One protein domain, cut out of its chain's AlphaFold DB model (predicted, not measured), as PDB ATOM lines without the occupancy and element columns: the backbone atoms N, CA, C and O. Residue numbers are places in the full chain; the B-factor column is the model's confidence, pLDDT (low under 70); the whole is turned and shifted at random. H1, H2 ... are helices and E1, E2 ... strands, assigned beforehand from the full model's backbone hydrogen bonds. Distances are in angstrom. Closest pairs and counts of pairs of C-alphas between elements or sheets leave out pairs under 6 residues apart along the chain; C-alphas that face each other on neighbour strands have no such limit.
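This is residues 3 to 11 and 30 to 91 of the 97 residues of the protein "Hypothetical protein" of Rotaria socialis (UniProt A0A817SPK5). A small sheet of four short strands, in the order E1, E4, E2, E3, makes a thin wall, with the longer helix H1 running along one of its faces and the shorter helix H2 near the edge strand E3, where it only grazes the sheet. The link of residues 76 to 85 swings out in a wide loop on the side of the sheet away from H1. The 71 printed residues hold two named helices and four named strands in the order E1, H1, E2, H2, E3, E4; the sheet is mixed and the class is mixed, helices and strands. The whole is compact and rounded, with a radius of gyration of the C-alphas of 11.2 A and spans of 29 by 26 by 21 A.

Start at E1, residues 5 to 7, an edge strand. Beside it find E4, residues 86 to 89, antiparallel, with N 6 and O 88 3.0 A apart, within hydrogen-bond range. E4 is staggered: residues 88 to 89 pair with E1, and residues 86 to 88 with E2, residues 48 to 51, which is parallel to it, N 89 to O 50 being 2.9 A. Next comes E3, residues 72 to 75, the other edge strand, parallel to E2, with N 74 and O 49 2.9 A apart. H1, residues 30 to 43, is on the sheet at a height of 9.2 A, in two layers, a helix on one face of a sheet. It lies over E4, and only just not over E1, on which 2 of its C-alphas fall; it runs along the strands, at 25 degrees to E4 on the local plane. Its closest C-alphas to E4 are those of Gly 39 and Ile 87, 6.7 A apart. H2, residues 60 to 69, only grazes the sheet with residues 63 to 67; its closest C-alphas to E3 are Cys 66 and Trp 73, 6.8 A apart. E2, H2 and E3 form a strand-helix-strand unit, two parallel neighbour strands with a helix between, and its crossover is right-handed. H1 and H2 are close but not clearly touching, the closest C-alphas being Leu 36 and Asn 69, 7.7 A apart. In H2 every O i to N i+4 pair is within hydrogen-bond range, in H1 9 of 10.

Find C-alpha 5 at (176.148, 173.253, 189.804), where E1 begins; it spans 7.1 A. H1 runs 20.3 A from C-alpha 30 at (177.542, 163.562, 181.228). E2 spans 9.9 A, H2 14.3 A and E3 10.9 A. E4, 9.5 A, ends at C-alpha 89, (177.582, 170.677, 193.353).

The C-alphas of Glu 9 and Arg 60 are the two farthest apart, 30.1 A. Residues 12 to 29 are not printed; C-alphas 11 and 30 are 16.3 A apart across this cut. Of the links printed whole, no link is long. Look for low confidence at residues 77 to 91, with pLDDT under 70; the mean of the printed part is 82.5.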
ATOM      1  N   TRP A   3     171.189 166.817 187.948       89.50
ATOM      2  CA  TRP A   3     172.409 167.423 188.455       89.50
ATOM      3  C   TRP A   3     172.446 168.910 188.092       89.50
ATOM      4  O   TRP A   3     172.047 169.303 186.993       89.50
ATOM      5  N   LEU A   4     172.915 169.731 189.034       88.25
ATOM      6  CA  LEU A   4     173.080 171.169 188.865       88.25
ATOM      7  C   LEU A   4     174.260 171.665 189.713       88.25
ATOM      8  O   LEU A   4     174.360 171.336 190.900       88.25
ATOM      9  N   GLY A   5     175.123 172.479 189.112       88.56
ATOM     10  CA  GLY A   5     176.148 173.253 189.804       88.56
ATOM     11  C   GLY A   5     175.729 174.713 189.976       88.56
ATOM     12  O   GLY A   5     174.966 175.253 189.169       88.56
ATOM     13  N   ALA A   6     176.246 175.360 191.016       86.25
ATOM     14  CA  ALA A   6     176.014 176.778 191.284       86.25
ATOM     15  C   ALA A   6     177.312 177.496 191.674       86.25
ATOM     16  O   ALA A   6     178.144 176.933 192.388       86.25
ATOM     17  N   CYS A   7     177.455 178.748 191.244       84.38
ATOM     18  CA  CYS A   7     178.500 179.681 191.667       84.38
ATOM     19  C   CYS A   7     177.921 181.098 191.840       84.38
ATOM     20  O   CYS A   7     176.720 181.312 191.671       84.38
ATOM     21  N   ALA A   8     178.768 182.077 192.175       83.75
ATOM     22  CA  ALA A   8     178.350 183.473 192.346       83.75
ATOM     23  C   ALA A   8     177.748 184.100 191.071       83.75
ATOM     24  O   ALA A   8     176.885 184.967 191.170       83.75
ATOM     25  N   GLU A   9     178.166 183.630 189.892       86.88
ATOM     26  CA  GLU A   9     177.714 184.138 188.587       86.88
ATOM     27  C   GLU A   9     176.423 183.467 188.088       86.88
ATOM     28  O   GLU A   9     175.801 183.937 187.134       86.88
ATOM     29  N   GLY A  10     175.989 182.369 188.721       86.81
ATOM     30  CA  GLY A  10     174.740 181.696 188.381       86.81
ATOM     31  C   GLY A  10     174.806 180.173 188.444       86.81
ATOM     32  O   GLY A  10     175.487 179.579 189.279       86.81
ATOM     33  N   LEU A  11     174.025 179.539 187.570       88.94
ATOM     34  CA  LEU A  11     173.815 178.094 187.533       88.94
ATOM     35  C   LEU A  11     174.441 177.483 186.278       88.94
ATOM     36  O   LEU A  11     174.444 178.096 185.207       88.94
ATOM     37  N   GLU A  30     178.644 162.612 181.427       93.62
ATOM     38  CA  GLU A  30     177.542 163.562 181.228       93.62
ATOM     39  C   GLU A  30     177.632 164.781 182.145       93.62
ATOM     40  O   GLU A  30     177.204 165.870 181.769       93.62
ATOM     41  N   VAL A  31     178.197 164.627 183.347       93.19
ATOM     42  CA  VAL A  31     178.193 165.691 184.358       93.19
ATOM     43  C   VAL A  31     179.491 166.493 184.370       93.19
ATOM     44  O   VAL A  31     179.456 167.719 184.240       93.19
ATOM     45  N   LEU A  32     180.641 165.832 184.522       95.75
ATOM     46  CA  LEU A  32     181.929 166.523 184.659       95.75
ATOM     47  C   LEU A  32     182.287 167.437 183.466       95.75
ATOM     48  O   LEU A  32     182.769 168.547 183.715       95.75
ATOM     49  N   PRO A  33     182.003 167.075 182.196       97.12
ATOM     50  CA  PRO A  33     182.267 167.957 181.062       97.12
ATOM     51  C   PRO A  33     181.430 169.239 181.115       97.12
ATOM     52  O   PRO A  33     181.950 170.324 180.862       97.12
ATOM     53  N   ILE A  34     180.159 169.133 181.521       95.69
ATOM     54  CA  ILE A  34     179.262 170.288 181.670       95.69
ATOM     55  C   ILE A  34     179.723 171.187 182.816       95.69
ATOM     56  O   ILE A  34     179.707 172.413 182.682       95.69
ATOM     57  N   ALA A  35     180.168 170.599 183.929       94.00
ATOM     58  CA  ALA A  35     180.740 171.352 185.040       94.00
ATOM     59  C   ALA A  35     181.978 172.151 184.607       94.00
ATOM     60  O   ALA A  35     182.063 173.343 184.903       94.00
ATOM     61  N   LEU A  36     182.898 171.515 183.876       95.44
ATOM     62  CA  LEU A  36     184.112 172.146 183.360       95.44
ATOM     63  C   LEU A  36     183.810 173.266 182.367       95.44
ATOM     64  O   LEU A  36     184.327 174.371 182.521       95.44
ATOM     65  N   GLU A  37     182.951 173.009 181.382       95.62
ATOM     66  CA  GLU A  37     182.547 174.014 180.397       95.62
ATOM     67  C   GLU A  37     181.916 175.230 181.083       95.62
ATOM     68  O   GLU A  37     182.304 176.374 180.829       95.62
ATOM     69  N   CYS A  38     180.968 174.993 181.993       93.06
ATOM     70  CA  CYS A  38     180.282 176.066 182.696       93.06
ATOM     71  C   CYS A  38     181.237 176.842 183.609       93.06
ATOM     72  O   CYS A  38     181.190 178.071 183.606       93.06
ATOM     73  N   GLY A  39     182.107 176.163 184.359       91.12
ATOM     74  CA  GLY A  39     183.096 176.814 185.218       91.12
ATOM     75  C   GLY A  39     184.062 177.679 184.432       91.12
ATOM     76  O   GLY A  39     184.205 178.856 184.749       91.12
ATOM     77  N   ASN A  40     184.593 177.168 183.323       93.94
ATOM     78  CA  ASN A  40     185.471 177.946 182.454       93.94
ATOM     79  C   ASN A  40     184.770 179.169 181.852       93.94
ATOM     80  O   ASN A  40     185.353 180.250 181.775       93.94
ATOM     81  N   ARG A  41     183.500 179.022 181.457       94.56
ATOM     82  CA  ARG A  41     182.697 180.124 180.915       94.56
ATOM     83  C   ARG A  41     182.368 181.189 181.964       94.56
ATOM     84  O   ARG A  41     182.348 182.368 181.627       94.56
ATOM     85  N   MET A  42     182.039 180.781 183.190       91.12
ATOM     86  CA  MET A  42     181.533 181.682 184.235       91.12
ATOM     87  C   MET A  42     182.650 182.289 185.087       91.12
ATOM     88  O   MET A  42     182.548 183.443 185.479       91.12
ATOM     89  N   LEU A  43     183.701 181.523 185.380       87.81
ATOM     90  CA  LEU A  43     184.730 181.867 186.367       87.81
ATOM     91  C   LEU A  43     186.139 181.986 185.756       87.81
ATOM     92  O   LEU A  43     187.078 182.368 186.448       87.81
ATOM     93  N   GLY A  44     186.303 181.696 184.462       89.88
ATOM     94  CA  GLY A  44     187.610 181.692 183.804       89.88
ATOM     95  C   GLY A  44     188.424 180.441 184.144       89.88
ATOM     96  O   GLY A  44     187.873 179.360 184.289       89.88
ATOM     97  N   SER A  45     189.750 180.559 184.235       84.88
ATOM     98  CA  SER A  45     190.649 179.401 184.394       84.88
ATOM     99  C   SER A  45     191.077 179.101 185.832       84.88
ATOM    100  O   SER A  45     191.825 178.152 186.036       84.88
ATOM    101  N   ASP A  46     190.683 179.928 186.802       86.31
ATOM    102  CA  ASP A  46     191.138 179.836 188.195       86.31
ATOM    103  C   ASP A  46     189.939 179.720 189.137       86.31
ATOM    104  O   ASP A  46     189.394 180.712 189.626       86.31
ATOM    105  N   TRP A  47     189.463 178.487 189.298       88.56
ATOM    106  CA  TRP A  47     188.307 178.154 190.121       88.56
ATOM    107  C   TRP A  47     188.409 176.725 190.658       88.56
ATOM    108  O   TRP A  47     189.125 175.883 190.107       88.56
ATOM    109  N   THR A  48     187.661 176.452 191.728       88.75
ATOM    110  CA  THR A  48     187.633 175.139 192.385       88.75
ATOM    111  C   THR A  48     186.325 174.406 192.092       88.75
ATOM    112  O   THR A  48     185.233 174.926 192.360       88.75
ATOM    113  N   TYR A  49     186.411 173.166 191.606       92.38
ATOM    114  CA  TYR A  49     185.256 172.268 191.521       92.38
ATOM    115  C   TYR A  49     185.012 171.555 192.857       92.38
ATOM    116  O   TYR A  49     185.882 170.834 193.353       92.38
ATOM    117  N   GLN A  50     183.828 171.724 193.451       89.62
ATOM    118  CA  GLN A  50     183.502 171.146 194.758       89.62
ATOM    119  C   GLN A  50     182.325 170.166 194.675       89.62
ATOM    120  O   GLN A  50     181.215 170.520 194.273       89.62
ATOM    121  N   GLN A  51     182.557 168.936 195.137       86.62
ATOM    122  CA  GLN A  51     181.583 167.839 195.140       86.62
ATOM    123  C   GLN A  51     181.495 167.159 196.517       86.62
ATOM    124  O   GLN A  51     182.435 167.182 197.311       86.62
ATOM    125  N   ASN A  52     180.351 166.542 196.835       85.00
ATOM    126  CA  ASN A  52     180.190 165.792 198.089       85.00
ATOM    127  C   ASN A  52     180.827 164.385 198.009       85.00
ATOM    128  O   ASN A  52     181.256 163.947 196.946       85.00
ATOM    129  N   GLY A  53     180.850 163.647 199.123       85.94
ATOM    130  CA  GLY A  53     181.433 162.298 199.208       85.94
ATOM    131  C   GLY A  53     180.574 161.150 198.652       85.94
ATOM    132  O   GLY A  53     180.682 160.031 199.149       85.94
ATOM    133  N   ALA A  54     179.672 161.397 197.696       86.75
ATOM    134  CA  ALA A  54     178.884 160.326 197.081       86.75
ATOM    135  C   ALA A  54     179.782 159.337 196.313       86.75
ATOM    136  O   ALA A  54     180.825 159.714 195.784       86.75
ATOM    137  N   ARG A  55     179.354 158.068 196.204       91.62
ATOM    138  CA  ARG A  55     180.165 156.996 195.589       91.62
ATOM    139  C   ARG A  55     180.695 157.334 194.185       91.62
ATOM    140  O   ARG A  55     181.889 157.117 193.988       91.62
ATOM    141  N   PRO A  56     179.886 157.867 193.240       91.94
ATOM    142  CA  PRO A  56     180.397 158.283 191.933       91.94
ATOM    143  C   PRO A  56     181.457 159.377 192.049       91.94
ATOM    144  O   PRO A  56     182.464 159.317 191.366       91.94
ATOM    145  N   HIS A  57     181.286 160.326 192.973       92.31
ATOM    146  CA  HIS A  57     182.206 161.447 193.146       92.31
ATOM    147  C   HIS A  57     183.565 160.986 193.672       92.31
ATOM    148  O   HIS A  57     184.589 161.449 193.196       92.31
ATOM    149  N   THR A  58     183.589 160.041 194.618       93.00
ATOM    150  CA  THR A  58     184.821 159.506 195.227       93.00
ATOM    151  C   THR A  58     185.472 158.374 194.427       93.00
ATOM    152  O   THR A  58     186.489 157.830 194.855       93.00
ATOM    153  N   HIS A  59     184.873 157.939 193.315       95.69
ATOM    154  CA  HIS A  59     185.385 156.803 192.551       95.69
ATOM    155  C   HIS A  59     186.751 157.129 191.936       95.69
ATOM    156  O   HIS A  59     186.939 158.227 191.424       95.69
ATOM    157  N   ARG A  60     187.689 156.169 191.912       97.38
ATOM    158  CA  ARG A  60     189.064 156.398 191.421       97.38
ATOM    159  C   ARG A  60     189.099 157.094 190.055       97.38
ATOM    160  O   ARG A  60     189.738 158.126 189.934       97.38
ATOM    161  N   PHE A  61     188.352 156.582 189.076       97.75
ATOM    162  CA  PHE A  61     188.294 157.174 187.731       97.75
ATOM    163  C   PHE A  61     187.736 158.601 187.708       97.75
ATOM    164  O   PHE A  61     188.173 159.419 186.911       97.75
ATOM    165  N   THR A  62     186.806 158.932 188.601       96.88
ATOM    166  CA  THR A  62     186.303 160.301 188.735       96.88
ATOM    167  C   THR A  62     187.361 161.222 189.325       96.88
ATOM    168  O   THR A  62     187.516 162.345 188.859       96.88
ATOM    169  N   GLN A  63     188.098 160.753 190.333       95.94
ATOM    170  CA  GLN A  63     189.178 161.518 190.959       95.94
ATOM    171  C   GLN A  63     190.333 161.757 189.973       95.94
ATOM    172  O   GLN A  63     190.837 162.872 189.891       95.94
ATOM    173  N   GLU A  64     190.703 160.736 189.191       97.94
ATOM    174  CA  GLU A  64     191.684 160.833 188.100       97.94
ATOM    175  C   GLU A  64     191.225 161.847 187.046       97.94
ATOM    176  O   GLU A  64     191.954 162.792 186.757       97.94
ATOM    177  N   TRP A  65     189.975 161.745 186.575       98.06
ATOM    178  CA  TRP A  65     189.412 162.712 185.631       98.06
ATOM    179  C   TRP A  65     189.467 164.143 186.182       98.06
ATOM    180  O   TRP A  65     189.884 165.059 185.477       98.06
ATOM    181  N   CYS A  66     189.091 164.355 187.450       96.06
ATOM    182  CA  CYS A  66     189.126 165.681 188.070       96.06
ATOM    183  C   CYS A  66     190.551 166.242 188.137       96.06
ATOM    184  O   CYS A  66     190.749 167.415 187.836       96.06
ATOM    185  N   ALA A  67     191.537 165.413 188.487       96.00
ATOM    186  CA  ALA A  67     192.939 165.820 188.553       96.00
ATOM    187  C   ALA A  67     193.545 166.148 187.179       96.00
ATOM    188  O   ALA A  67     194.454 166.968 187.101       96.00
ATOM    189  N   GLU A  68     193.054 165.523 186.108       97.75
ATOM    190  CA  GLU A  68     193.511 165.779 184.738       97.75
ATOM    191  C   GLU A  68     192.862 167.016 184.099       97.75
ATOM    192  O   GLU A  68     193.456 167.610 183.201       97.75
ATOM    193  N   ASN A  69     191.654 167.399 184.533       96.69
ATOM    194  CA  ASN A  69     190.831 168.377 183.813       96.69
ATOM    195  C   ASN A  69     190.534 169.668 184.588       96.69
ATOM    196  O   ASN A  69     190.378 170.717 183.961       96.69
ATOM    197  N   PHE A  70     190.439 169.626 185.921       92.00
ATOM    198  CA  PHE A  70     190.210 170.827 186.728       92.00
ATOM    199  C   PHE A  70     191.526 171.420 187.226       92.00
ATOM    200  O   PHE A  70     192.421 170.698 187.659       92.00
ATOM    201  N   SER A  71     191.610 172.753 187.221       86.88
ATOM    202  CA  SER A  71     192.715 173.504 187.829       86.88
ATOM    203  C   SER A  71     192.821 173.258 189.334       86.88
ATOM    204  O   SER A  71     193.925 173.158 189.863       86.88
ATOM    205  N   ASP A  72     191.674 173.147 190.006       90.25
ATOM    206  CA  ASP A  72     191.559 172.804 191.418       90.25
ATOM    207  C   ASP A  72     190.236 172.066 191.682       90.25
ATOM    208  O   ASP A  72     189.203 172.357 191.065       90.25
ATOM    209  N   TRP A  73     190.243 171.095 192.594       90.25
ATOM    210  CA  TRP A  73     189.043 170.344 192.958       90.25
ATOM    211  C   TRP A  73     189.110 169.771 194.374       90.25
ATOM    212  O   TRP A  73     190.174 169.460 194.906       90.25
ATOM    213  N   SER A  74     187.941 169.584 194.989       86.19
ATOM    214  CA  SER A  74     187.833 168.999 196.327       86.19
ATOM    215  C   SER A  74     186.604 168.106 196.496       86.19
ATOM    216  O   SER A  74     185.563 168.289 195.858       86.19
ATOM    217  N   VAL A  75     186.731 167.119 197.387       84.94
ATOM    218  CA  VAL A  75     185.642 166.230 197.808       84.94
ATOM    219  C   VAL A  75     185.362 166.436 199.291       84.94
ATOM    220  O   VAL A  75     186.272 166.367 200.114       84.94
ATOM    221  N   GLY A  76     184.090 166.616 199.649       74.06
ATOM    222  CA  GLY A  76     183.636 166.677 201.039       74.06
ATOM    223  C   GLY A  76     182.852 167.944 201.382       74.06
ATOM    224  O   GLY A  76     182.478 168.735 200.515       74.06
ATOM    225  N   HIS A  77     182.546 168.106 202.672       52.09
ATOM    226  CA  HIS A  77     181.934 169.334 203.179       52.09
ATOM    227  C   HIS A  77     183.008 170.428 203.280       52.09
ATOM    228  O   HIS A  77     184.091 170.149 203.801       52.09
ATOM    229  N   PRO A  78     182.752 171.654 202.799       51.75
ATOM    230  CA  PRO A  78     183.768 172.692 202.788       51.75
ATOM    231  C   PRO A  78     183.948 173.202 204.221       51.75
ATOM    232  O   PRO A  78     183.057 173.848 204.765       51.75
ATOM    233  N   ILE A  79     185.082 172.892 204.855       46.03
ATOM    234  CA  ILE A  79     185.440 173.484 206.158       46.03
ATOM    235  C   ILE A  79     186.412 174.665 206.004       46.03
ATOM    236  O   ILE A  79     186.596 175.409 206.957       46.03
ATOM    237  N   HIS A  80     186.953 174.960 204.817       43.28
ATOM    238  CA  HIS A  80     187.799 176.147 204.655       43.28
ATOM    239  C   HIS A  80     187.407 177.036 203.475       43.28
ATOM    240  O   HIS A  80     187.833 176.872 202.340       43.28
ATOM    241  N   LEU A  81     186.583 178.022 203.834       50.78
ATOM    242  CA  LEU A  81     186.565 179.379 203.298       50.78
ATOM    243  C   LEU A  81     188.001 179.906 203.164       50.78
ATOM    244  O   LEU A  81     188.672 179.963 204.191       50.78
ATOM    245  N   THR A  82     188.421 180.319 201.962       46.12
ATOM    246  CA  THR A  82     189.232 181.532 201.710       46.12
ATOM    247  C   THR A  82     189.609 181.663 200.219       46.12
ATOM    248  O   THR A  82     190.461 180.938 199.726       46.12
ATOM    249  N   TYR A  83     189.006 182.656 199.550       45.25
ATOM    250  CA  TYR A  83     189.482 183.401 198.364       45.25
ATOM    251  C   TYR A  83     189.350 182.880 196.914       45.25
ATOM    252  O   TYR A  83     189.473 183.727 196.032       45.25
ATOM    253  N   ALA A  84     189.039 181.615 196.611       48.84
ATOM    254  CA  ALA A  84     188.827 181.182 195.210       48.84
ATOM    255  C   ALA A  84     187.333 181.166 194.813       48.84
ATOM    256  O   ALA A  84     186.504 180.821 195.657       48.84
ATOM    257  N   PRO A  85     186.943 181.512 193.569       59.09
ATOM    258  CA  PRO A  85     185.580 181.281 193.096       59.09
ATOM    259  C   PRO A  85     185.337 179.770 192.901       59.09
ATOM    260  O   PRO A  85     186.201 179.050 192.407       59.09
ATOM    261  N   TRP A  86     184.161 179.267 193.288       53.28
ATOM    262  CA  TRP A  86     183.842 177.833 193.244       53.28
ATOM    263  C   TRP A  86     182.528 177.537 192.521       53.28
ATOM    264  O   TRP A  86     181.573 178.312 192.606       53.28
ATOM    265  N   ILE A  87     182.465 176.371 191.870       57.69
ATOM    266  CA  ILE A  87     181.198 175.699 191.559       57.69
ATOM    267  C   ILE A  87     180.954 174.658 192.648       57.69
ATOM    268  O   ILE A  87     181.687 173.673 192.753       57.69
ATOM    269  N   THR A  88     179.898 174.859 193.433       62.09
ATOM    270  CA  THR A  88     179.401 173.855 194.374       62.09
ATOM    271  C   THR A  88     178.363 172.984 193.688       62.09
ATOM    272  O   THR A  88     177.385 173.475 193.115       62.09
ATOM    273  N   VAL A  89     178.551 171.673 193.797       57.97
ATOM    274  CA  VAL A  89     177.582 170.677 193.353       57.97
ATOM    275  C   VAL A  89     176.688 170.248 194.505       57.97
ATOM    276  O   VAL A  89     177.133 169.603 195.458       57.97
ATOM    277  N   TYR A  90     175.390 170.504 194.356       48.25
ATOM    278  CA  TYR A  90     174.359 169.824 195.131       48.25
ATOM    279  C   TYR A  90     173.758 168.709 194.275       48.25
ATOM    280  O   TYR A  90     172.825 168.920 193.504       48.25
ATOM    281  N   GLY A  91     174.270 167.485 194.426       37.97
ATOM    282  CA  GLY A  91     173.565 166.299 193.946       37.97
ATOM    283  C   GLY A  91     172.316 166.089 194.800       37.97
ATOM    284  O   GLY A  91     172.392 165.448 195.846       37.97
TER     285      GLY A  91